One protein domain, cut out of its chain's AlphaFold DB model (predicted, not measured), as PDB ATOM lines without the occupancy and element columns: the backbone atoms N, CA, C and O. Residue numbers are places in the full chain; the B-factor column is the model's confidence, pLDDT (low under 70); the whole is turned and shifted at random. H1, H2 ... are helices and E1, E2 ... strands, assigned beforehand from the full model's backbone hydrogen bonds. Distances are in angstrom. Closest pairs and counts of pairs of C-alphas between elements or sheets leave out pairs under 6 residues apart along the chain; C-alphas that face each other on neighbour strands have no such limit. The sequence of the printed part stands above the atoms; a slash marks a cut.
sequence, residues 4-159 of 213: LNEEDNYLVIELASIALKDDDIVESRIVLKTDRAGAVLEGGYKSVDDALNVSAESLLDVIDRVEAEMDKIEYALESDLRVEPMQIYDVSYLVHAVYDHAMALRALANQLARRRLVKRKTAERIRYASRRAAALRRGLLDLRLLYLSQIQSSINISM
ATOM      1  N   LEU A   4     149.230 104.774 169.641       78.12
ATOM      2  CA  LEU A   4     149.098 106.090 169.041       78.12
ATOM      3  C   LEU A   4     147.730 106.159 168.366       78.12
ATOM      4  O   LEU A   4     147.534 105.549 167.317       78.12
ATOM      5  N   ASN A   5     146.813 106.920 168.957       81.12
ATOM      6  CA  ASN A   5     145.511 107.216 168.370       81.12
ATOM      7  C   ASN A   5     145.495 108.650 167.831       81.12
ATOM      8  O   ASN A   5     146.092 109.558 168.412       81.12
ATOM      9  N   GLU A   6     144.815 108.844 166.708       75.19
ATOM     10  CA  GLU A   6     144.705 110.130 166.028       75.19
ATOM     11  C   GLU A   6     143.231 110.547 166.052       75.19
ATOM     12  O   GLU A   6     142.381 109.873 165.475       75.19
ATOM     13  N   GLU A   7     142.933 111.623 166.776       73.69
ATOM     14  CA  GLU A   7     141.626 112.282 166.790       73.69
ATOM     15  C   GLU A   7     141.711 113.568 165.955       73.69
ATOM     16  O   GLU A   7     142.804 114.106 165.754       73.69
ATOM     17  N   ASP A   8     140.575 114.075 165.461       63.09
ATOM     18  CA  ASP A   8     140.506 115.095 164.397       63.09
ATOM     19  C   ASP A   8     141.449 116.305 164.593       63.09
ATOM     20  O   ASP A   8     141.985 116.826 163.609       63.09
ATOM     21  N   ASN A   9     141.760 116.686 165.842       69.81
ATOM     22  CA  ASN A   9     142.694 117.769 166.180       69.81
ATOM     23  C   ASN A   9     143.899 117.391 167.068       69.81
ATOM     24  O   ASN A   9     144.777 118.237 167.255       69.81
ATOM     25  N   TYR A  10     143.987 116.164 167.594       76.50
ATOM     26  CA  TYR A  10     144.983 115.793 168.612       76.50
ATOM     27  C   TYR A  10     145.534 114.377 168.416       76.50
ATOM     28  O   TYR A  10     144.855 113.481 167.918       76.50
ATOM     29  N   LEU A  11     146.777 114.165 168.843       78.44
ATOM     30  CA  LEU A  11     147.385 112.842 168.963       78.44
ATOM     31  C   LEU A  11     147.300 112.393 170.420       78.44
ATOM     32  O   LEU A  11     147.749 113.105 171.318       78.44
ATOM     33  N   VAL A  12     146.757 111.201 170.652       82.06
ATOM     34  CA  VAL A  12     146.747 110.558 171.966       82.06
ATOM     35  C   VAL A  12     147.819 109.481 171.969       82.06
ATOM     36  O   VAL A  12     147.745 108.502 171.223       82.06
ATOM     37  N   ILE A  13     148.840 109.681 172.794       82.19
ATOM     38  CA  ILE A  13     149.970 108.771 172.949       82.19
ATOM     39  C   ILE A  13     149.828 108.084 174.296       82.19
ATOM     40  O   ILE A  13     149.899 108.720 175.345       82.19
ATOM     41  N   GLU A  14     149.668 106.772 174.257       84.44
ATOM     42  CA  GLU A  14     149.712 105.926 175.437       84.44
ATOM     43  C   GLU A  14     151.050 105.205 175.469       84.44
ATOM     44  O   GLU A  14     151.477 104.619 174.472       84.44
ATOM     45  N   LEU A  15     151.724 105.257 176.607       86.25
ATOM     46  CA  LEU A  15     152.956 104.530 176.864       86.25
ATOM     47  C   LEU A  15     153.023 104.142 178.341       86.25
ATOM     48  O   LEU A  15     152.222 104.606 179.150       86.25
ATOM     49  N   ALA A  16     153.957 103.273 178.703       82.88
ATOM     50  CA  ALA A  16     154.164 102.884 180.089       82.88
ATOM     51  C   ALA A  16     155.621 103.062 180.502       82.88
ATOM     52  O   ALA A  16     156.539 102.725 179.743       82.88
ATOM     53  N   SER A  17     155.798 103.577 181.716       84.69
ATOM     54  CA  SER A  17     157.050 103.506 182.462       84.69
ATOM     55  C   SER A  17     156.968 102.314 183.403       84.69
ATOM     56  O   SER A  17     155.927 102.103 184.019       84.69
ATOM     57  N   ILE A  18     158.041 101.541 183.514       90.25
ATOM     58  CA  ILE A  18     158.053 100.320 184.323       90.25
ATOM     59  C   ILE A  18     159.030 100.435 185.484       90.25
ATOM     60  O   ILE A  18     160.115 100.987 185.324       90.25
ATOM     61  N   ALA A  19     158.672  99.888 186.636       85.94
ATOM     62  CA  ALA A  19     159.562  99.788 187.785       85.94
ATOM     63  C   ALA A  19     159.493  98.379 188.369       85.94
ATOM     64  O   ALA A  19     158.428  97.768 188.388       85.94
ATOM     65  N   LEU A  20     160.623  97.879 188.869       88.00
ATOM     66  CA  LEU A  20     160.664  96.609 189.585       88.00
ATOM     67  C   LEU A  20     160.339  96.858 191.060       88.00
ATOM     68  O   LEU A  20     161.060  97.612 191.727       88.00
ATOM     69  N   LYS A  21     159.270  96.240 191.562       86.00
ATOM     70  CA  LYS A  21     158.842  96.329 192.959       86.00
ATOM     71  C   LYS A  21     158.352  94.965 193.434       86.00
ATOM     72  O   LYS A  21     157.497  94.381 192.785       86.00
ATOM     73  N   ASP A  22     158.870  94.512 194.575       79.81
ATOM     74  CA  ASP A  22     158.484  93.241 195.205       79.81
ATOM     75  C   ASP A  22     158.525  92.055 194.213       79.81
ATOM     76  O   ASP A  22     157.583  91.275 194.128       79.81
ATOM     77  N   ASP A  23     159.607  91.973 193.427       78.75
ATOM     78  CA  ASP A  23     159.854  90.958 192.385       78.75
ATOM     79  C   ASP A  23     158.839  90.911 191.227       78.75
ATOM     80  O   ASP A  23     158.835  89.970 190.437       78.75
ATOM     81  N   ASP A  24     158.038  91.966 191.058       83.88
ATOM     82  CA  ASP A  24     157.131  92.134 189.923       83.88
ATOM     83  C   ASP A  24     157.380  93.461 189.189       83.88
ATOM     84  O   ASP A  24     157.937  94.432 189.722       83.88
ATOM     85  N   ILE A  25     156.971  93.504 187.924       84.19
ATOM     86  CA  ILE A  25     157.048  94.705 187.100       84.19
ATOM     87  C   ILE A  25     155.759  95.494 187.273       84.19
ATOM     88  O   ILE A  25     154.700  95.140 186.761       84.19
ATOM     89  N   VAL A  26     155.870  96.626 187.959       87.94
ATOM     90  CA  VAL A  26     154.768  97.568 188.109       87.94
ATOM     91  C   VAL A  26     154.788  98.550 186.947       87.94
ATOM     92  O   VAL A  26     155.751  99.296 186.741       87.94
ATOM     93  N   GLU A  27     153.689  98.581 186.204       87.00
ATOM     94  CA  GLU A  27     153.504  99.484 185.077       87.00
ATOM     95  C   GLU A  27     152.815 100.785 185.521       87.00
ATOM     96  O   GLU A  27     151.723 100.792 186.089       87.00
ATOM     97  N   SER A  28     153.428 101.922 185.208       85.06
ATOM     98  CA  SER A  28     152.836 103.251 185.358       85.06
ATOM     99  C   SER A  28     152.406 103.767 183.989       85.06
ATOM    100  O   SER A  28     153.242 104.097 183.143       85.06
ATOM    101  N   ARG A  29     151.089 103.822 183.755       86.25
ATOM    102  CA  ARG A  29     150.523 104.285 182.482       86.25
ATOM    103  C   ARG A  29     150.707 105.794 182.333       86.25
ATOM    104  O   ARG A  29     150.269 106.572 183.175       86.25
ATOM    105  N   ILE A  30     151.306 106.193 181.222       83.38
ATOM    106  CA  ILE A  30     151.513 107.576 180.808       83.38
ATOM    107  C   ILE A  30     150.626 107.824 179.590       83.38
ATOM    108  O   ILE A  30     150.749 107.149 178.567       83.38
ATOM    109  N   VAL A  31     149.721 108.792 179.702       84.25
ATOM    110  CA  VAL A  31     148.852 109.224 178.604       84.25
ATOM    111  C   VAL A  31     149.162 110.680 178.307       84.25
ATOM    112  O   VAL A  31     149.068 111.533 179.189       84.25
ATOM    113  N   LEU A  32     149.545 110.957 177.066       82.81
ATOM    114  CA  LEU A  32     149.817 112.300 176.573       82.81
ATOM    115  C   LEU A  32     148.793 112.644 175.500       82.81
ATOM    116  O   LEU A  32     148.607 111.874 174.558       82.81
ATOM    117  N   LYS A  33     148.190 113.827 175.593       82.88
ATOM    118  CA  LYS A  33     147.517 114.451 174.454       82.88
ATOM    119  C   LYS A  33     148.432 115.510 173.883       82.88
ATOM    120  O   LYS A  33     148.886 116.390 174.614       82.88
ATOM    121  N   THR A  34     148.707 115.437 172.590       79.06
ATOM    122  CA  THR A  34     149.580 116.391 171.911       79.06
ATOM    123  C   THR A  34     148.894 117.000 170.708       79.06
ATOM    124  O   THR A  34     148.011 116.391 170.099       79.06
ATOM    125  N   ASP A  35     149.321 118.196 170.325       77.69
ATOM    126  CA  ASP A  35     149.000 118.711 168.999       77.69
ATOM    127  C   ASP A  35     149.739 117.903 167.907       77.69
ATOM    128  O   ASP A  35     150.586 117.041 168.187       77.69
ATOM    129  N   ARG A  36     149.437 118.181 166.633       71.44
ATOM    130  CA  ARG A  36     150.120 117.540 165.492       71.44
ATOM    131  C   ARG A  36     151.601 117.928 165.365       71.44
ATOM    132  O   ARG A  36     152.334 117.253 164.644       71.44
ATOM    133  N   ALA A  37     152.040 118.990 166.044       68.94
ATOM    134  CA  ALA A  37     153.431 119.435 166.091       68.94
ATOM    135  C   ALA A  37     154.240 118.753 167.218       68.94
ATOM    136  O   ALA A  37     155.465 118.873 167.244       68.94
ATOM    137  N   GLY A  38     153.581 117.999 168.108       67.06
ATOM    138  CA  GLY A  38     154.192 117.277 169.225       67.06
ATOM    139  C   GLY A  38     154.260 118.047 170.540       67.06
ATOM    140  O   GLY A  38     154.892 117.558 171.482       67.06
ATOM    141  N   ALA A  39     153.647 119.229 170.627       72.81
ATOM    142  CA  ALA A  39     153.521 119.956 171.882       72.81
ATOM    143  C   ALA A  39     152.500 119.246 172.776       72.81
ATOM    144  O   ALA A  39     151.380 118.955 172.353       72.81
ATOM    145  N   VAL A  40     152.903 118.939 174.008       79.38
ATOM    146  CA  VAL A  40     152.043 118.258 174.980       79.38
ATOM    147  C   VAL A  40     151.022 119.258 175.512       79.38
ATOM    148  O   VAL A  40     151.387 120.283 176.084       79.38
ATOM    149  N   LEU A  41     149.747 118.949 175.303       75.81
ATOM    150  CA  LEU A  41     148.601 119.730 175.761       75.81
ATOM    151  C   LEU A  41     148.118 119.232 177.126       75.81
ATOM    152  O   LEU A  41     147.783 120.030 177.994       75.81
ATOM    153  N   GLU A  42     148.142 117.915 177.335       73.12
ATOM    154  CA  GLU A  42     147.846 117.256 178.609       73.12
ATOM    155  C   GLU A  42     148.809 116.078 178.802       73.12
ATOM    156  O   GLU A  42     149.112 115.376 177.836       73.12
ATOM    157  N   GLY A  43     149.277 115.838 180.034       68.69
ATOM    158  CA  GLY A  43     150.032 114.614 180.341       68.69
ATOM    159  C   GLY A  43     151.270 114.737 181.233       68.69
ATOM    160  O   GLY A  43     152.052 113.802 181.276       68.69
ATOM    161  N   GLY A  44     151.492 115.840 181.951       78.00
ATOM    162  CA  GLY A  44     152.529 115.923 183.001       78.00
ATOM    163  C   GLY A  44     153.996 115.940 182.533       78.00
ATOM    164  O   GLY A  44     154.881 116.176 183.351       78.00
ATOM    165  N   TYR A  45     154.265 115.756 181.237       83.81
ATOM    166  CA  TYR A  45     155.605 115.805 180.640       83.81
ATOM    167  C   TYR A  45     155.775 117.014 179.719       83.81
ATOM    168  O   TYR A  45     154.818 117.494 179.113       83.81
ATOM    169  N   LYS A  46     157.018 117.491 179.569       81.81
ATOM    170  CA  LYS A  46     157.323 118.689 178.761       81.81
ATOM    171  C   LYS A  46     157.200 118.444 177.258       81.81
ATOM    172  O   LYS A  46     156.942 119.369 176.497       81.81
ATOM    173  N   SER A  47     157.457 117.215 176.817       86.12
ATOM    174  CA  SER A  47     157.364 116.808 175.414       86.12
ATOM    175  C   SER A  47     157.200 115.293 175.299       86.12
ATOM    176  O   SER A  47     157.516 114.559 176.236       86.12
ATOM    177  N   VAL A  48     156.778 114.817 174.128       87.50
ATOM    178  CA  VAL A  48     156.750 113.377 173.806       87.50
ATOM    179  C   VAL A  48     158.134 112.743 173.956       87.50
ATOM    180  O   VAL A  48     158.271 111.653 174.504       87.50
ATOM    181  N   ASP A  49     159.169 113.452 173.501       90.19
ATOM    182  CA  ASP A  49     160.568 113.036 173.614       90.19
ATOM    183  C   ASP A  49     161.006 112.851 175.076       90.19
ATOM    184  O   ASP A  49     161.712 111.896 175.386       90.19
ATOM    185  N   ASP A  50     160.545 113.728 175.971       90.31
ATOM    186  CA  ASP A  50     160.834 113.682 177.409       90.31
ATOM    187  C   ASP A  50     160.190 112.452 178.070       90.31
ATOM    188  O   ASP A  50     160.874 111.672 178.730       90.31
ATOM    189  N   ALA A  51     158.907 112.197 177.795       91.06
ATOM    190  CA  ALA A  51     158.203 111.020 178.309       91.06
ATOM    191  C   ALA A  51     158.808 109.696 177.809       91.06
ATOM    192  O   ALA A  51     158.960 108.736 178.571       91.06
ATOM    193  N   LEU A  52     159.196 109.644 176.529       92.88
ATOM    194  CA  LEU A  52     159.899 108.499 175.953       92.88
ATOM    195  C   LEU A  52     161.282 108.302 176.577       92.88
ATOM    196  O   LEU A  52     161.679 107.160 176.804       92.88
ATOM    197  N   ASN A  53     162.015 109.384 176.855       94.25
ATOM    198  CA  ASN A  53     163.322 109.295 177.497       94.25
ATOM    199  C   ASN A  53     163.212 108.767 178.930       94.25
ATOM    200  O   ASN A  53     163.944 107.844 179.272       94.25
ATOM    201  N   VAL A  54     162.268 109.284 179.725       93.81
ATOM    202  CA  VAL A  54     162.007 108.798 181.091       93.81
ATOM    203  C   VAL A  54     161.620 107.320 181.079       93.81
ATOM    204  O   VAL A  54     162.165 106.532 181.842       93.81
ATOM    205  N   SER A  55     160.752 106.910 180.153       93.94
ATOM    206  CA  SER A  55     160.357 105.499 180.035       93.94
ATOM    207  C   SER A  55     161.521 104.599 179.612       93.94
ATOM    208  O   SER A  55     161.623 103.463 180.067       93.94
ATOM    209  N   ALA A  56     162.418 105.097 178.755       96.12
ATOM    210  CA  ALA A  56     163.621 104.375 178.354       96.12
ATOM    211  C   ALA A  56     164.637 104.245 179.500       96.12
ATOM    212  O   ALA A  56     165.295 103.214 179.591       96.12
ATOM    213  N   GLU A  57     164.772 105.269 180.345       96.50
ATOM    214  CA  GLU A  57     165.605 105.234 181.555       96.50
ATOM    215  C   GLU A  57     165.039 104.232 182.566       96.50
ATOM    216  O   GLU A  57     165.740 103.302 182.943       96.50
ATOM    217  N   SER A  58     163.741 104.312 182.861       95.38
ATOM    218  CA  SER A  58     163.040 103.363 183.737       95.38
ATOM    219  C   SER A  58     163.189 101.909 183.265       95.38
ATOM    220  O   SER A  58     163.459 101.010 184.055       95.38
ATOM    221  N   LEU A  59     163.067 101.664 181.954       96.00
ATOM    222  CA  LEU A  59     163.276 100.340 181.363       96.00
ATOM    223  C   LEU A  59     164.724  99.851 181.516       96.00
ATOM    224  O   LEU A  59     164.933  98.665 181.753       96.00
ATOM    225  N   LEU A  60     165.718 100.729 181.357       97.81
ATOM    226  CA  LEU A  60     167.126 100.370 181.547       97.81
ATOM    227  C   LEU A  60     167.420 100.015 183.007       97.81
ATOM    228  O   LEU A  60     168.082  99.010 183.242       97.81
ATOM    229  N   ASP A  61     166.859 100.758 183.958       97.06
ATOM    230  CA  ASP A  61     167.007 100.461 185.384       97.06
ATOM    231  C   ASP A  61     166.413  99.088 185.740       97.06
ATOM    232  O   ASP A  61     166.990  98.336 186.526       97.06
ATOM    233  N   VAL A  62     165.264  98.727 185.153       97.06
ATOM    234  CA  VAL A  62     164.675  97.390 185.334       97.06
ATOM    235  C   VAL A  62     165.532  96.315 184.664       97.06
ATOM    236  O   VAL A  62     165.758  95.273 185.272       97.06
ATOM    237  N   ILE A  63     166.050  96.563 183.455       98.00
ATOM    238  CA  ILE A  63     166.988  95.657 182.771       98.00
ATOM    239  C   ILE A  63     168.195  95.359 183.666       98.00
ATOM    240  O   ILE A  63     168.510  94.190 183.851       98.00
ATOM    241  N   ASP A  64     168.824  96.385 184.246       97.94
ATOM    242  CA  ASP A  64     170.005  96.228 185.107       97.94
ATOM    243  C   ASP A  64     169.701  95.369 186.348       97.94
ATOM    244  O   ASP A  64     170.515  94.544 186.756       97.94
ATOM    245  N   ARG A  65     168.511  95.525 186.939       96.62
ATOM    246  CA  ARG A  65     168.083  94.715 188.092       96.62
ATOM    247  C   ARG A  65     167.806  93.264 187.715       96.62
ATOM    248  O   ARG A  65     168.219  92.369 188.440       96.62
ATOM    249  N   VAL A  66     167.122  93.032 186.596       96.94
ATOM    250  CA  VAL A  66     166.831  91.673 186.111       96.94
ATOM    251  C   VAL A  66     168.119  90.948 185.714       96.94
ATOM    252  O   VAL A  66     168.256  89.766 186.004       96.94
ATOM    253  N   GLU A  67     169.075  91.656 185.108       97.81
ATOM    254  CA  GLU A  67     170.422  91.139 184.829       97.81
ATOM    255  C   GLU A  67     171.119  90.703 186.123       97.81
ATOM    256  O   GLU A  67     171.555  89.563 186.227       97.81
ATOM    257  N   ALA A  68     171.108  91.545 187.160       96.88
ATOM    258  CA  ALA A  68     171.704  91.198 188.447       96.88
ATOM    259  C   ALA A  68     171.055  89.969 189.117       96.88
ATOM    260  O   ALA A  68     171.750  89.196 189.774       96.88
ATOM    261  N   GLU A  69     169.739  89.768 188.976       95.38
ATOM    262  CA  GLU A  69     169.082  88.546 189.467       95.38
ATOM    263  C   GLU A  69     169.473  87.309 188.648       95.38
ATOM    264  O   GLU A  69     169.718  86.248 189.225       95.38
ATOM    265  N   MET A  70     169.594  87.437 187.323       97.12
ATOM    266  CA  MET A  70     170.114  86.362 186.473       97.12
ATOM    267  C   MET A  70     171.534  85.961 186.883       97.12
ATOM    268  O   MET A  70     171.778  84.774 187.093       97.12
ATOM    269  N   ASP A  71     172.425  86.934 187.072       97.12
ATOM    270  CA  ASP A  71     173.828  86.705 187.435       97.12
ATOM    271  C   ASP A  71     173.959  85.984 188.788       97.12
ATOM    272  O   ASP A  71     174.803  85.104 188.959       97.12
ATOM    273  N   LYS A  72     173.102  86.310 189.768       96.00
ATOM    274  CA  LYS A  72     173.072  85.606 191.064       96.00
ATOM    275  C   LYS A  72     172.721  84.133 190.903       96.00
ATOM    276  O   LYS A  72     173.315  83.287 191.572       96.00
ATOM    277  N   ILE A  73     171.737  83.833 190.055       96.50
ATOM    278  CA  ILE A  73     171.335  82.453 189.787       96.50
ATOM    279  C   ILE A  73     172.445  81.735 189.026       96.50
ATOM    280  O   ILE A  73     172.799  80.624 189.405       96.50
ATOM    281  N   GLU A  74     173.022  82.360 188.002       96.62
ATOM    282  CA  GLU A  74     174.136  81.798 187.237       96.62
ATOM    283  C   GLU A  74     175.299  81.423 188.156       96.62
ATOM    284  O   GLU A  74     175.713  80.265 188.184       96.62
ATOM    285  N   TYR A  75     175.726  82.354 189.012       96.50
ATOM    286  CA  TYR A  75     176.774  82.112 189.999       96.50
ATOM    287  C   TYR A  75     176.444  80.947 190.943       96.50
ATOM    288  O   TYR A  75     177.315  80.134 191.269       96.50
ATOM    289  N   ALA A  76     175.187  80.847 191.388       95.12
ATOM    290  CA  ALA A  76     174.745  79.744 192.231       95.12
ATOM    291  C   ALA A  76     174.828  78.396 191.498       95.12
ATOM    292  O   ALA A  76     175.317  77.426 192.075       95.12
ATOM    293  N   LEU A  77     174.411  78.341 190.230       94.69
ATOM    294  CA  LEU A  77     174.497  77.133 189.406       94.69
ATOM    295  C   LEU A  77     175.951  76.712 189.159       94.69
ATOM    296  O   LEU A  77     176.273  75.536 189.309       94.69
ATOM    297  N   GLU A  78     176.830  77.657 188.819       93.75
ATOM    298  CA  GLU A  78     178.257  77.392 188.590       93.75
ATOM    299  C   GLU A  78     178.985  76.929 189.856       93.75
ATOM    300  O   GLU A  78     179.906  76.118 189.791       93.75
ATOM    301  N   SER A  79     178.554  77.421 191.018       93.81
ATOM    302  CA  SER A  79     179.112  77.052 192.323       93.81
ATOM    303  C   SER A  79     178.518  75.757 192.894       93.81
ATOM    304  O   SER A  79     178.697  75.477 194.081       93.81
ATOM    305  N   ASP A  80     177.779  74.985 192.086       88.88
ATOM    306  CA  ASP A  80     177.041  73.783 192.491       88.88
ATOM    307  C   ASP A  80     176.086  74.008 193.688       88.88
ATOM    308  O   ASP A  80     175.730  73.076 194.418       88.88
ATOM    309  N   LEU A  81     175.636  75.249 193.897       89.81
ATOM    310  CA  LEU A  81     174.634  75.571 194.905       89.81
ATOM    311  C   LEU A  81     173.252  75.142 194.417       89.81
ATOM    312  O   LEU A  81     172.951  75.090 193.222       89.81
ATOM    313  N   ARG A  82     172.383  74.822 195.377       88.69
ATOM    314  CA  ARG A  82     170.999  74.458 195.088       88.69
ATOM    315  C   ARG A  82     170.227  75.699 194.652       88.69
ATOM    316  O   ARG A  82     170.065  76.628 195.438       88.69
ATOM    317  N   VAL A  83     169.700  75.649 193.435       93.06
ATOM    318  CA  VAL A  83     168.755  76.629 192.899       93.06
ATOM    319  C   VAL A  83     167.369  76.002 192.871       93.06
ATOM    320  O   VAL A  83     167.189  74.882 192.389       93.06
ATOM    321  N   GLU A  84     166.387  76.708 193.422       93.88
ATOM    322  CA  GLU A  84     165.001  76.253 193.403       93.88
ATOM    323  C   GLU A  84     164.379  76.513 192.019       93.88
ATOM    324  O   GLU A  84     164.587  77.588 191.447       93.88
ATOM    325  N   PRO A  85     163.548  75.594 191.487       94.06
ATOM    326  CA  PRO A  85     162.895  75.780 190.190       94.06
ATOM    327  C   PRO A  85     162.109  77.094 190.078       94.06
ATOM    328  O   PRO A  85     162.014  77.661 188.990       94.06
ATOM    329  N   MET A  86     161.557  77.577 191.199       93.88
ATOM    330  CA  MET A  86     160.800  78.827 191.241       93.88
ATOM    331  C   MET A  86     161.670  80.035 190.874       93.88
ATOM    332  O   MET A  86     161.243  80.859 190.081       93.88
ATOM    333  N   GLN A  87     162.930  80.082 191.316       94.19
ATOM    334  CA  GLN A  87     163.833  81.201 191.014       94.19
ATOM    335  C   GLN A  87     164.084  81.337 189.503       94.19
ATOM    336  O   GLN A  87     164.111  82.439 188.958       94.19
ATOM    337  N   ILE A  88     164.207  80.203 188.801       95.94
ATOM    338  CA  ILE A  88     164.330  80.172 187.337       95.94
ATOM    339  C   ILE A  88     163.041  80.670 186.673       95.94
ATOM    340  O   ILE A  88     163.100  81.363 185.653       95.94
ATOM    341  N   TYR A  89     161.877  80.307 187.219       94.69
ATOM    342  CA  TYR A  89     160.579  80.747 186.712       94.69
ATOM    343  C   TYR A  89     160.375  82.257 186.894       94.69
ATOM    344  O   TYR A  89     160.021  82.929 185.925       94.69
ATOM    345  N   ASP A  90     160.673  82.792 188.075       94.25
ATOM    346  CA  ASP A  90     160.489  84.207 188.407       94.25
ATOM    347  C   ASP A  90     161.340  85.093 187.490       94.25
ATOM    348  O   ASP A  90     160.833  85.978 186.798       94.25
ATOM    349  N   VAL A  91     162.627  84.771 187.353       96.19
ATOM    350  CA  VAL A  91     163.520  85.487 186.433       96.19
ATOM    351  C   VAL A  91     163.088  85.320 184.976       96.19
ATOM    352  O   VAL A  91     163.156  86.267 184.192       96.19
ATOM    353  N   SER A  92     162.579  84.145 184.597       96.38
ATOM    354  CA  SER A  92     162.029  83.951 183.254       96.38
ATOM    355  C   SER A  92     160.862  84.886 182.962       96.38
ATOM    356  O   SER A  92     160.781  85.449 181.867       96.38
ATOM    357  N   TYR A  93     159.952  85.029 183.924       95.31
ATOM    358  CA  TYR A  93     158.806  85.917 183.828       95.31
ATOM    359  C   TYR A  93     159.259  87.376 183.682       95.31
ATOM    360  O   TYR A  93     158.861  88.042 182.723       95.31
ATOM    361  N   LEU A  94     160.183  87.830 184.536       96.19
ATOM    362  CA  LEU A  94     160.738  89.185 184.483       96.19
ATOM    363  C   LEU A  94     161.404  89.494 183.137       96.19
ATOM    364  O   LEU A  94     161.134  90.529 182.526       96.19
ATOM    365  N   VAL A  95     162.237  88.585 182.625       97.31
ATOM    366  CA  VAL A  95     162.917  88.755 181.332       97.31
ATOM    367  C   VAL A  95     161.918  88.853 180.177       97.31
ATOM    368  O   VAL A  95     162.107  89.671 179.271       97.31
ATOM    369  N   HIS A  96     160.857  88.041 180.187       96.12
ATOM    370  CA  HIS A  96     159.810  88.108 179.167       96.12
ATOM    371  C   HIS A  96     159.061  89.439 179.211       96.12
ATOM    372  O   HIS A  96     158.954  90.102 178.178       96.12
ATOM    373  N   ALA A  97     158.636  89.874 180.396       94.12
ATOM    374  CA  ALA A  97     157.937  91.140 180.561       94.12
ATOM    375  C   ALA A  97     158.811  92.333 180.121       94.12
ATOM    376  O   ALA A  97     158.389  93.147 179.297       94.12
ATOM    377  N   VAL A  98     160.079  92.394 180.553       96.06
ATOM    378  CA  VAL A  98     161.041  93.423 180.109       96.06
ATOM    379  C   VAL A  98     161.213  93.425 178.589       96.06
ATOM    380  O   VAL A  98     161.251  94.492 177.967       96.06
ATOM    381  N   TYR A  99     161.323  92.246 177.971       97.19
ATOM    382  CA  TYR A  99     161.450  92.122 176.521       97.19
ATOM    383  C   TYR A  99     160.233  92.693 175.787       97.19
ATOM    384  O   TYR A  99     160.405  93.471 174.841       97.19
ATOM    385  N   ASP A 100     159.026  92.365 176.242       95.44
ATOM    386  CA  ASP A 100     157.782  92.829 175.631       95.44
ATOM    387  C   ASP A 100     157.642  94.355 175.745       95.44
ATOM    388  O   ASP A 100     157.395  95.032 174.738       95.44
ATOM    389  N   HIS A 101     157.932  94.926 176.919       95.38
ATOM    390  CA  HIS A 101     157.986  96.379 177.112       95.38
ATOM    391  C   HIS A 101     159.009  97.055 176.201       95.38
ATOM    392  O   HIS A 101     158.712  98.069 175.562       95.38
ATOM    393  N   ALA A 102     160.211  96.489 176.091       96.69
ATOM    394  CA  ALA A 102     161.267  97.055 175.265       96.69
ATOM    395  C   ALA A 102     160.907  97.048 173.770       96.69
ATOM    396  O   ALA A 102     161.216  98.005 173.048       96.69
ATOM    397  N   MET A 103     160.240  95.992 173.294       96.31
ATOM    398  CA  MET A 103     159.759  95.911 171.914       96.31
ATOM    399  C   MET A 103     158.607  96.882 171.657       96.31
ATOM    400  O   MET A 103     158.622  97.577 170.636       96.31
ATOM    401  N   ALA A 104     157.655  96.991 172.585       94.94
ATOM    402  CA  ALA A 104     156.521  97.898 172.459       94.94
ATOM    403  C   ALA A 104     156.954  99.376 172.479       94.94
ATOM    404  O   ALA A 104     156.570 100.144 171.592       94.94
ATOM    405  N   LEU A 105     157.845  99.760 173.401       95.38
ATOM    406  CA  LEU A 105     158.415 101.108 173.460       95.38
ATOM    407  C   LEU A 105     159.196 101.444 172.180       95.38
ATOM    408  O   LEU A 105     159.070 102.544 171.639       95.38
ATOM    409  N   ARG A 106     159.968 100.490 171.640       96.25
ATOM    410  CA  ARG A 106     160.678 100.667 170.364       96.25
ATOM    411  C   ARG A 106     159.726 100.825 169.183       96.25
ATOM    412  O   ARG A 106     159.995 101.648 168.306       96.25
ATOM    413  N   ALA A 107     158.651 100.045 169.127       95.00
ATOM    414  CA  ALA A 107     157.650 100.154 168.072       95.00
ATOM    415  C   ALA A 107     156.991 101.541 168.079       95.00
ATOM    416  O   ALA A 107     156.971 102.207 167.040       95.00
ATOM    417  N   LEU A 108     156.567 102.016 169.255       93.19
ATOM    418  CA  LEU A 108     155.998 103.353 169.434       93.19
ATOM    419  C   LEU A 108     157.002 104.453 169.057       93.19
ATOM    420  O   LEU A 108     156.688 105.349 168.273       93.19
ATOM    421  N   ALA A 109     158.246 104.353 169.533       93.69
ATOM    422  CA  ALA A 109     159.298 105.309 169.200       93.69
ATOM    423  C   ALA A 109     159.569 105.380 167.690       93.69
ATOM    424  O   ALA A 109     159.770 106.467 167.153       93.69
ATOM    425  N   ASN A 110     159.530 104.248 166.977       93.62
ATOM    426  CA  ASN A 110     159.684 104.225 165.520       93.62
ATOM    427  C   ASN A 110     158.514 104.915 164.800       93.62
ATOM    428  O   ASN A 110     158.741 105.611 163.810       93.62
ATOM    429  N   GLN A 111     157.276 104.738 165.275       92.00
ATOM    430  CA  GLN A 111     156.103 105.424 164.717       92.00
ATOM    431  C   GLN A 111     156.205 106.942 164.913       92.00
ATOM    432  O   GLN A 111     156.025 107.705 163.964       92.00
ATOM    433  N   LEU A 112     156.578 107.381 166.115       90.25
ATOM    434  CA  LEU A 112     156.733 108.796 166.455       90.25
ATOM    435  C   LEU A 112     157.949 109.435 165.762       90.25
ATOM    436  O   LEU A 112     157.897 110.597 165.353       90.25
ATOM    437  N   ALA A 113     159.027 108.676 165.540       90.19
ATOM    438  CA  ALA A 113     160.198 109.136 164.796       90.19
ATOM    439  C   ALA A 113     159.870 109.455 163.328       90.19
ATOM    440  O   ALA A 113     160.385 110.438 162.793       90.19
ATOM    441  N   ARG A 114     158.965 108.697 162.683       89.00
ATOM    442  CA  ARG A 114     158.482 109.007 161.317       89.00
ATOM    443  C   ARG A 114     157.785 110.367 161.243       89.00
ATOM    444  O   ARG A 114     157.848 111.025 160.210       89.00
ATOM    445  N   ARG A 115     157.177 110.802 162.350       87.44
ATOM    446  CA  ARG A 115     156.506 112.100 162.505       87.44
ATOM    447  C   ARG A 115     157.441 113.210 163.014       87.44
ATOM    448  O   ARG A 115     156.979 114.308 163.284       87.44
ATOM    449  N   ARG A 116     158.752 112.945 163.136       88.12
ATOM    450  CA  ARG A 116     159.773 113.870 163.677       88.12
ATOM    451  C   ARG A 116     159.520 114.316 165.129       88.12
ATOM    452  O   ARG A 116     160.054 115.336 165.550       88.12
ATOM    453  N   LEU A 117     158.774 113.523 165.904       86.81
ATOM    454  CA  LEU A 117     158.422 113.821 167.301       86.81
ATOM    455  C   LEU A 117     159.427 113.271 168.329       86.81
ATOM    456  O   LEU A 117     159.266 113.475 169.528       86.81
ATOM    457  N   VAL A 118     160.457 112.556 167.869       90.81
ATOM    458  CA  VAL A 118     161.458 111.899 168.721       90.81
ATOM    459  C   VAL A 118     162.843 112.374 168.320       90.81
ATOM    460  O   VAL A 118     163.207 112.316 167.141       90.81
ATOM    461  N   LYS A 119     163.653 112.805 169.291       93.19
ATOM    462  CA  LYS A 119     165.042 113.172 169.017       93.19
ATOM    463  C   LYS A 119     165.873 111.924 168.755       93.19
ATOM    464  O   LYS A 119     165.670 110.859 169.340       93.19
ATOM    465  N   ARG A 120     166.901 112.080 167.916       93.38
ATOM    466  CA  ARG A 120     167.829 110.995 167.569       93.38
ATOM    467  C   ARG A 120     168.435 110.318 168.807       93.38
ATOM    468  O   ARG A 120     168.504 109.093 168.837       93.38
ATOM    469  N   LYS A 121     168.821 111.101 169.823       94.94
ATOM    470  CA  LYS A 121     169.398 110.600 171.084       94.94
ATOM    471  C   LYS A 121     168.445 109.639 171.809       94.94
ATOM    472  O   LYS A 121     168.839 108.529 172.152       94.94
ATOM    473  N   THR A 122     167.185 110.031 171.978       95.25
ATOM    474  CA  THR A 122     166.141 109.217 172.619       95.25
ATOM    475  C   THR A 122     165.877 107.934 171.831       95.25
ATOM    476  O   THR A 122     165.856 106.841 172.393       95.25
ATOM    477  N   ALA A 123     165.795 108.030 170.500       94.88
ATOM    478  CA  ALA A 123     165.637 106.863 169.631       94.88
ATOM    479  C   ALA A 123     166.845 105.901 169.679       94.88
ATOM    480  O   ALA A 123     166.685 104.686 169.557       94.88
ATOM    481  N   GLU A 124     168.072 106.405 169.828       96.19
ATOM    482  CA  GLU A 124     169.270 105.580 170.047       96.19
ATOM    483  C   GLU A 124     169.232 104.863 171.399       96.19
ATOM    484  O   GLU A 124     169.502 103.661 171.444       96.19
ATOM    485  N   ARG A 125     168.814 105.551 172.468       97.44
ATOM    486  CA  ARG A 125     168.667 104.970 173.810       97.44
ATOM    487  C   ARG A 125     167.608 103.865 173.853       97.44
ATOM    488  O   ARG A 125     167.896 102.777 174.338       97.44
ATOM    489  N   ILE A 126     166.438 104.075 173.248       97.50
ATOM    490  CA  ILE A 126     165.389 103.044 173.147       97.50
ATOM    491  C   ILE A 126     165.872 101.840 172.325       97.50
ATOM    492  O   ILE A 126     165.647 100.687 172.696       97.50
ATOM    493  N   ARG A 127     166.603 102.079 171.224       97.19
ATOM    494  CA  ARG A 127     167.235 100.991 170.458       97.19
ATOM    495  C   ARG A 127     168.236 100.214 171.308       97.19
ATOM    496  O   ARG A 127     168.256  98.989 171.222       97.19
ATOM    497  N   TYR A 128     169.043 100.895 172.115       97.69
ATOM    498  CA  TYR A 128     169.974 100.257 173.039       97.69
ATOM    499  C   TYR A 128     169.250  99.400 174.087       97.69
ATOM    500  O   TYR A 128     169.561  98.214 174.180       97.69
ATOM    501  N   ALA A 129     168.223  99.935 174.759       97.81
ATOM    502  CA  ALA A 129     167.402  99.187 175.716       97.81
ATOM    503  C   ALA A 129     166.791  97.921 175.087       97.81
ATOM    504  O   ALA A 129     166.937  96.825 175.618       97.81
ATOM    505  N   SER A 130     166.225  98.031 173.879       97.88
ATOM    506  CA  SER A 130     165.664  96.874 173.160       97.88
ATOM    507  C   SER A 130     166.692  95.791 172.822       97.88
ATOM    508  O   SER A 130     166.364  94.605 172.815       97.88
ATOM    509  N   ARG A 131     167.946  96.177 172.545       98.38
ATOM    510  CA  ARG A 131     169.029  95.220 172.285       98.38
ATOM    511  C   ARG A 131     169.477  94.529 173.566       98.38
ATOM    512  O   ARG A 131     169.725  93.330 173.508       98.38
ATOM    513  N   ARG A 132     169.548  95.251 174.690       98.25
ATOM    514  CA  ARG A 132     169.851  94.661 176.003       98.25
ATOM    515  C   ARG A 132     168.766  93.688 176.445       98.25
ATOM    516  O   ARG A 132     169.088  92.551 176.749       98.25
ATOM    517  N   ALA A 133     167.492  94.058 176.335       98.06
ATOM    518  CA  ALA A 133     166.389  93.144 176.634       98.06
ATOM    519  C   ALA A 133     166.427  91.870 175.760       98.06
ATOM    520  O   ALA A 133     166.207  90.759 176.235       98.06
ATOM    521  N   ALA A 134     166.778  92.000 174.474       97.88
ATOM    522  CA  ALA A 134     166.980  90.846 173.595       97.88
ATOM    523  C   ALA A 134     168.231  90.011 173.944       97.88
ATOM    524  O   ALA A 134     168.289  88.828 173.603       97.88
ATOM    525  N   ALA A 135     169.247  90.612 174.568       97.88
ATOM    526  CA  ALA A 135     170.400  89.897 175.103       97.88
ATOM    527  C   ALA A 135     170.026  89.125 176.376       97.88
ATOM    528  O   ALA A 135     170.277  87.926 176.403       97.88
ATOM    529  N   LEU A 136     169.311  89.744 177.325       97.62
ATOM    530  CA  LEU A 136     168.782  89.064 178.518       97.62
ATOM    531  C   LEU A 136     167.944  87.840 178.156       97.62
ATOM    532  O   LEU A 136     168.158  86.755 178.682       97.62
ATOM    533  N   ARG A 137     167.047  87.966 177.171       97.50
ATOM    534  CA  ARG A 137     166.244  86.827 176.702       97.50
ATOM    535  C   ARG A 137     167.088  85.672 176.152       97.50
ATOM    536  O   ARG A 137     166.660  84.527 176.237       97.50
ATOM    537  N   ARG A 138     168.251  85.959 175.557       97.50
ATOM    538  CA  ARG A 138     169.193  84.919 175.111       97.50
ATOM    539  C   ARG A 138     169.938  84.316 176.298       97.50
ATOM    540  O   ARG A 138     169.913  83.101 176.422       97.50
ATOM    541  N   GLY A 139     170.464  85.146 177.199       97.31
ATOM    542  CA  GLY A 139     171.111  84.681 178.430       97.31
ATOM    543  C   GLY A 139     170.194  83.805 179.290       97.31
ATOM    544  O   GLY A 139     170.636  82.815 179.849       97.31
ATOM    545  N   LEU A 140     168.884  84.074 179.311       97.75
ATOM    546  CA  LEU A 140     167.909  83.227 180.004       97.75
ATOM    547  C   LEU A 140     167.861  81.798 179.440       97.75
ATOM    548  O   LEU A 140     167.648  80.843 180.188       97.75
ATOM    549  N   LEU A 141     168.015  81.636 178.122       96.31
ATOM    550  CA  LEU A 141     168.066  80.309 177.508       96.31
ATOM    551  C   LEU A 141     169.326  79.569 177.954       96.31
ATOM    552  O   LEU A 141     169.228  78.402 178.330       96.31
ATOM    553  N   ASP A 142     170.465  80.260 177.967       96.62
ATOM    554  CA  ASP A 142     171.741  79.703 178.414       96.62
ATOM    555  C   ASP A 142     171.675  79.308 179.902       96.62
ATOM    556  O   ASP A 142     172.017  78.181 180.259       96.62
ATOM    557  N   LEU A 143     171.084  80.156 180.749       96.94
ATOM    558  CA  LEU A 143     170.850  79.887 182.170       96.94
ATOM    559  C   LEU A 143     169.971  78.646 182.399       96.94
ATOM    560  O   LEU A 143     170.271  77.796 183.237       96.94
ATOM    561  N   ARG A 144     168.886  78.498 181.628       96.88
ATOM    562  CA  ARG A 144     168.019  77.308 181.695       96.88
ATOM    563  C   ARG A 144     168.759  76.041 181.271       96.88
ATOM    564  O   ARG A 144     168.533  74.987 181.862       96.88
ATOM    565  N   LEU A 145     169.623  76.124 180.260       96.44
ATOM    566  CA  LEU A 145     170.456  74.998 179.836       96.44
ATOM    567  C   LEU A 145     171.467  74.614 180.920       96.44
ATOM    568  O   LEU A 145     171.628  73.425 181.198       96.44
ATOM    569  N   LEU A 146     172.086  75.600 181.572       95.75
ATOM    570  CA  LEU A 146     172.987  75.378 182.701       95.75
ATOM    571  C   LEU A 146     172.266  74.675 183.861       95.75
ATOM    572  O   LEU A 146     172.738  73.646 184.345       95.75
ATOM    573  N   TYR A 147     171.077  75.152 184.238       96.44
ATOM    574  CA  TYR A 147     170.250  74.522 185.271       96.44
ATOM    575  C   TYR A 147     169.899  73.063 184.940       96.44
ATOM    576  O   TYR A 147     170.036  72.168 185.777       96.44
ATOM    577  N   LEU A 148     169.500  72.785 183.693       95.50
ATOM    578  CA  LEU A 148     169.226  71.416 183.245       95.50
ATOM    579  C   LEU A 148     170.475  70.528 183.295       95.50
ATOM    580  O   LEU A 148     170.374  69.367 183.693       95.50
ATOM    581  N   SER A 149     171.639  71.063 182.922       94.88
ATOM    582  CA  SER A 149     172.922  70.360 183.017       94.88
ATOM    583  C   SER A 149     173.246  69.979 184.465       94.88
ATOM    584  O   SER A 149     173.592  68.829 184.745       94.88
ATOM    585  N   GLN A 150     173.038  70.901 185.412       94.31
ATOM    586  CA  GLN A 150     173.240  70.647 186.839       94.31
ATOM    587  C   GLN A 150     172.305  69.542 187.358       94.31
ATOM    588  O   GLN A 150     172.754  68.598 188.018       94.31
ATOM    589  N   ILE A 151     171.015  69.586 186.994       94.06
ATOM    590  CA  ILE A 151     170.055  68.524 187.338       94.06
ATOM    591  C   ILE A 151     170.524  67.180 186.780       94.06
ATOM    592  O   ILE A 151     170.583  66.197 187.520       94.06
ATOM    593  N   GLN A 152     170.882  67.122 185.497       94.19
ATOM    594  CA  GLN A 152     171.348  65.887 184.863       94.19
ATOM    595  C   GLN A 152     172.604  65.343 185.545       94.19
ATOM    596  O   GLN A 152     172.694  64.140 185.795       94.19
ATOM    597  N   SER A 153     173.542  66.215 185.916       92.12
ATOM    598  CA  SER A 153     174.728  65.846 186.689       92.12
ATOM    599  C   SER A 153     174.347  65.217 188.036       92.12
ATOM    600  O   SER A 153     174.808  64.122 188.369       92.12
ATOM    601  N   SER A 154     173.417  65.832 188.774       90.94
ATOM    602  CA  SER A 154     172.947  65.314 190.067       90.94
ATOM    603  C   SER A 154     172.250  63.948 189.949       90.94
ATOM    604  O   SER A 154     172.482  63.047 190.767       90.94
ATOM    605  N   ILE A 155     171.456  63.750 188.890       93.31
ATOM    606  CA  ILE A 155     170.793  62.478 188.584       93.31
ATOM    607  C   ILE A 155     171.844  61.424 188.233       93.31
ATOM    608  O   ILE A 155     171.800  60.320 188.770       93.31
ATOM    609  N   ASN A 156     172.842  61.765 187.415       93.69
ATOM    610  CA  ASN A 156     173.939  60.863 187.059       93.69
ATOM    611  C   ASN A 156     174.740  60.413 188.286       93.69
ATOM    612  O   ASN A 156     175.060  59.231 188.415       93.69
ATOM    613  N   ILE A 157     175.039  61.325 189.212       93.19
ATOM    614  CA  ILE A 157     175.715  60.985 190.471       93.19
ATOM    615  C   ILE A 157     174.840  60.049 191.312       93.19
ATOM    616  O   ILE A 157     175.334  59.051 191.842       93.19
ATOM    617  N   SER A 158     173.541  60.332 191.408       93.62
ATOM    618  CA  SER A 158     172.596  59.504 192.162       93.62
ATOM    619  C   SER A 158     172.464  58.100 191.568       93.62
ATOM    620  O   SER A 158     172.550  57.115 192.301       93.62
ATOM    621  N   MET A 159     172.366  57.992 190.240       93.62
ATOM    622  CA  MET A 159     172.361  56.716 189.525       93.62
ATOM    623  C   MET A 159     173.647  55.930 189.778       93.62
ATOM    624  O   MET A 159     173.574  54.758 190.127       93.62
TER     625      MET A 159
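Overview. This is residues 4 to 159 of the 213 residues of the protein "Magnesium and cobalt transport protein" of Thermoproteus tenax (strain ATCC 35583 / DSM 2078 / JCM 9277 / NBRC 100435 / Kra 1) (UniProt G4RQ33). A long rod in which three helices, H1, H2 and H3, stand side by side as an up-and-down bundle, with a twisted sheet of four strands packed over H1 and H2 on one side toward one end. The long hairpin of E2 and E3 makes most of the sheet, short E1 and E4 are its edges, and H3 lies away from it, its last residue, Met 159, at the other end of the rod. The printed part has 156 residues, with four named strands and then three named helices along the chain, E1 E2 E3 E4 H1 H2 H3. The sheet's order is E1, E2, E3, E4, all antiparallel, and the class is mixed, helices and strands. The whole is loose, with a radius of gyration of the C-alphas of 19.6 A, and spans 72 by 26 by 21 A.

Along the chain. In the sheet, E1 is residues 4 to 7, starting with C-alpha 4 at (149.098, 106.090, 169.041). E2 is residues 10 to 21, 34.1 A long, E3 is residues 24 to 34, 31.1 A long, and E4 is residues 40 to 42. H1 is residues 48 to 78, 44.5 A long, starting with C-alpha 48 at (156.750, 113.377, 173.806). H2 is residues 85 to 114, 44.2 A long. H3, the longest helix, is residues 120 to 159, 58.7 A long, ending with C-alpha 159 at (172.361, 56.716, 189.525).

Arrangement. The strands form a meander, each the antiparallel neighbour of the one before. From edge to edge of the sheet the strands' lines turn by 103 degrees. Within hydrogen-bond range are N 5 and O 12 of hairpin E1 and E2, 2.9 A, N 17 and O 28 of hairpin E2 and E3, 3.0 A, and N 33 and O 42 of hairpin E3 and E4, 2.9 A. H1 is on the sheet at a height of 9.9 A, over E2 and E3; the closest C-alphas of E2 and H1 are those of Ser 17 and Ser 55, 4.6 A. H2 is on the same face, at a height of 9.3 A. H1 and H2, a helical hairpin, touch at Met 70 and Val 91, C-alphas 6.7 A apart, at a shallow tilt of 25 degrees, opposite ways. H3 is not on the sheet; it touches H2 at Ala 102 and Ser 130, C-alphas 4.9 A apart, at a shallow tilt of 20 degrees, opposite ways. In H1 and H2 every O i to N i+4 pair is within hydrogen-bond range, in H3 35 of 36.

Size, cuts and confidence. The C-alphas farthest apart, those of Asn 9 and Met 159, are 71.8 A apart. The printed part has no cut and no long link. The mean pLDDT of the printed part is 90.7; residues 8 to 9, 37 to 38 and 43 are under 70.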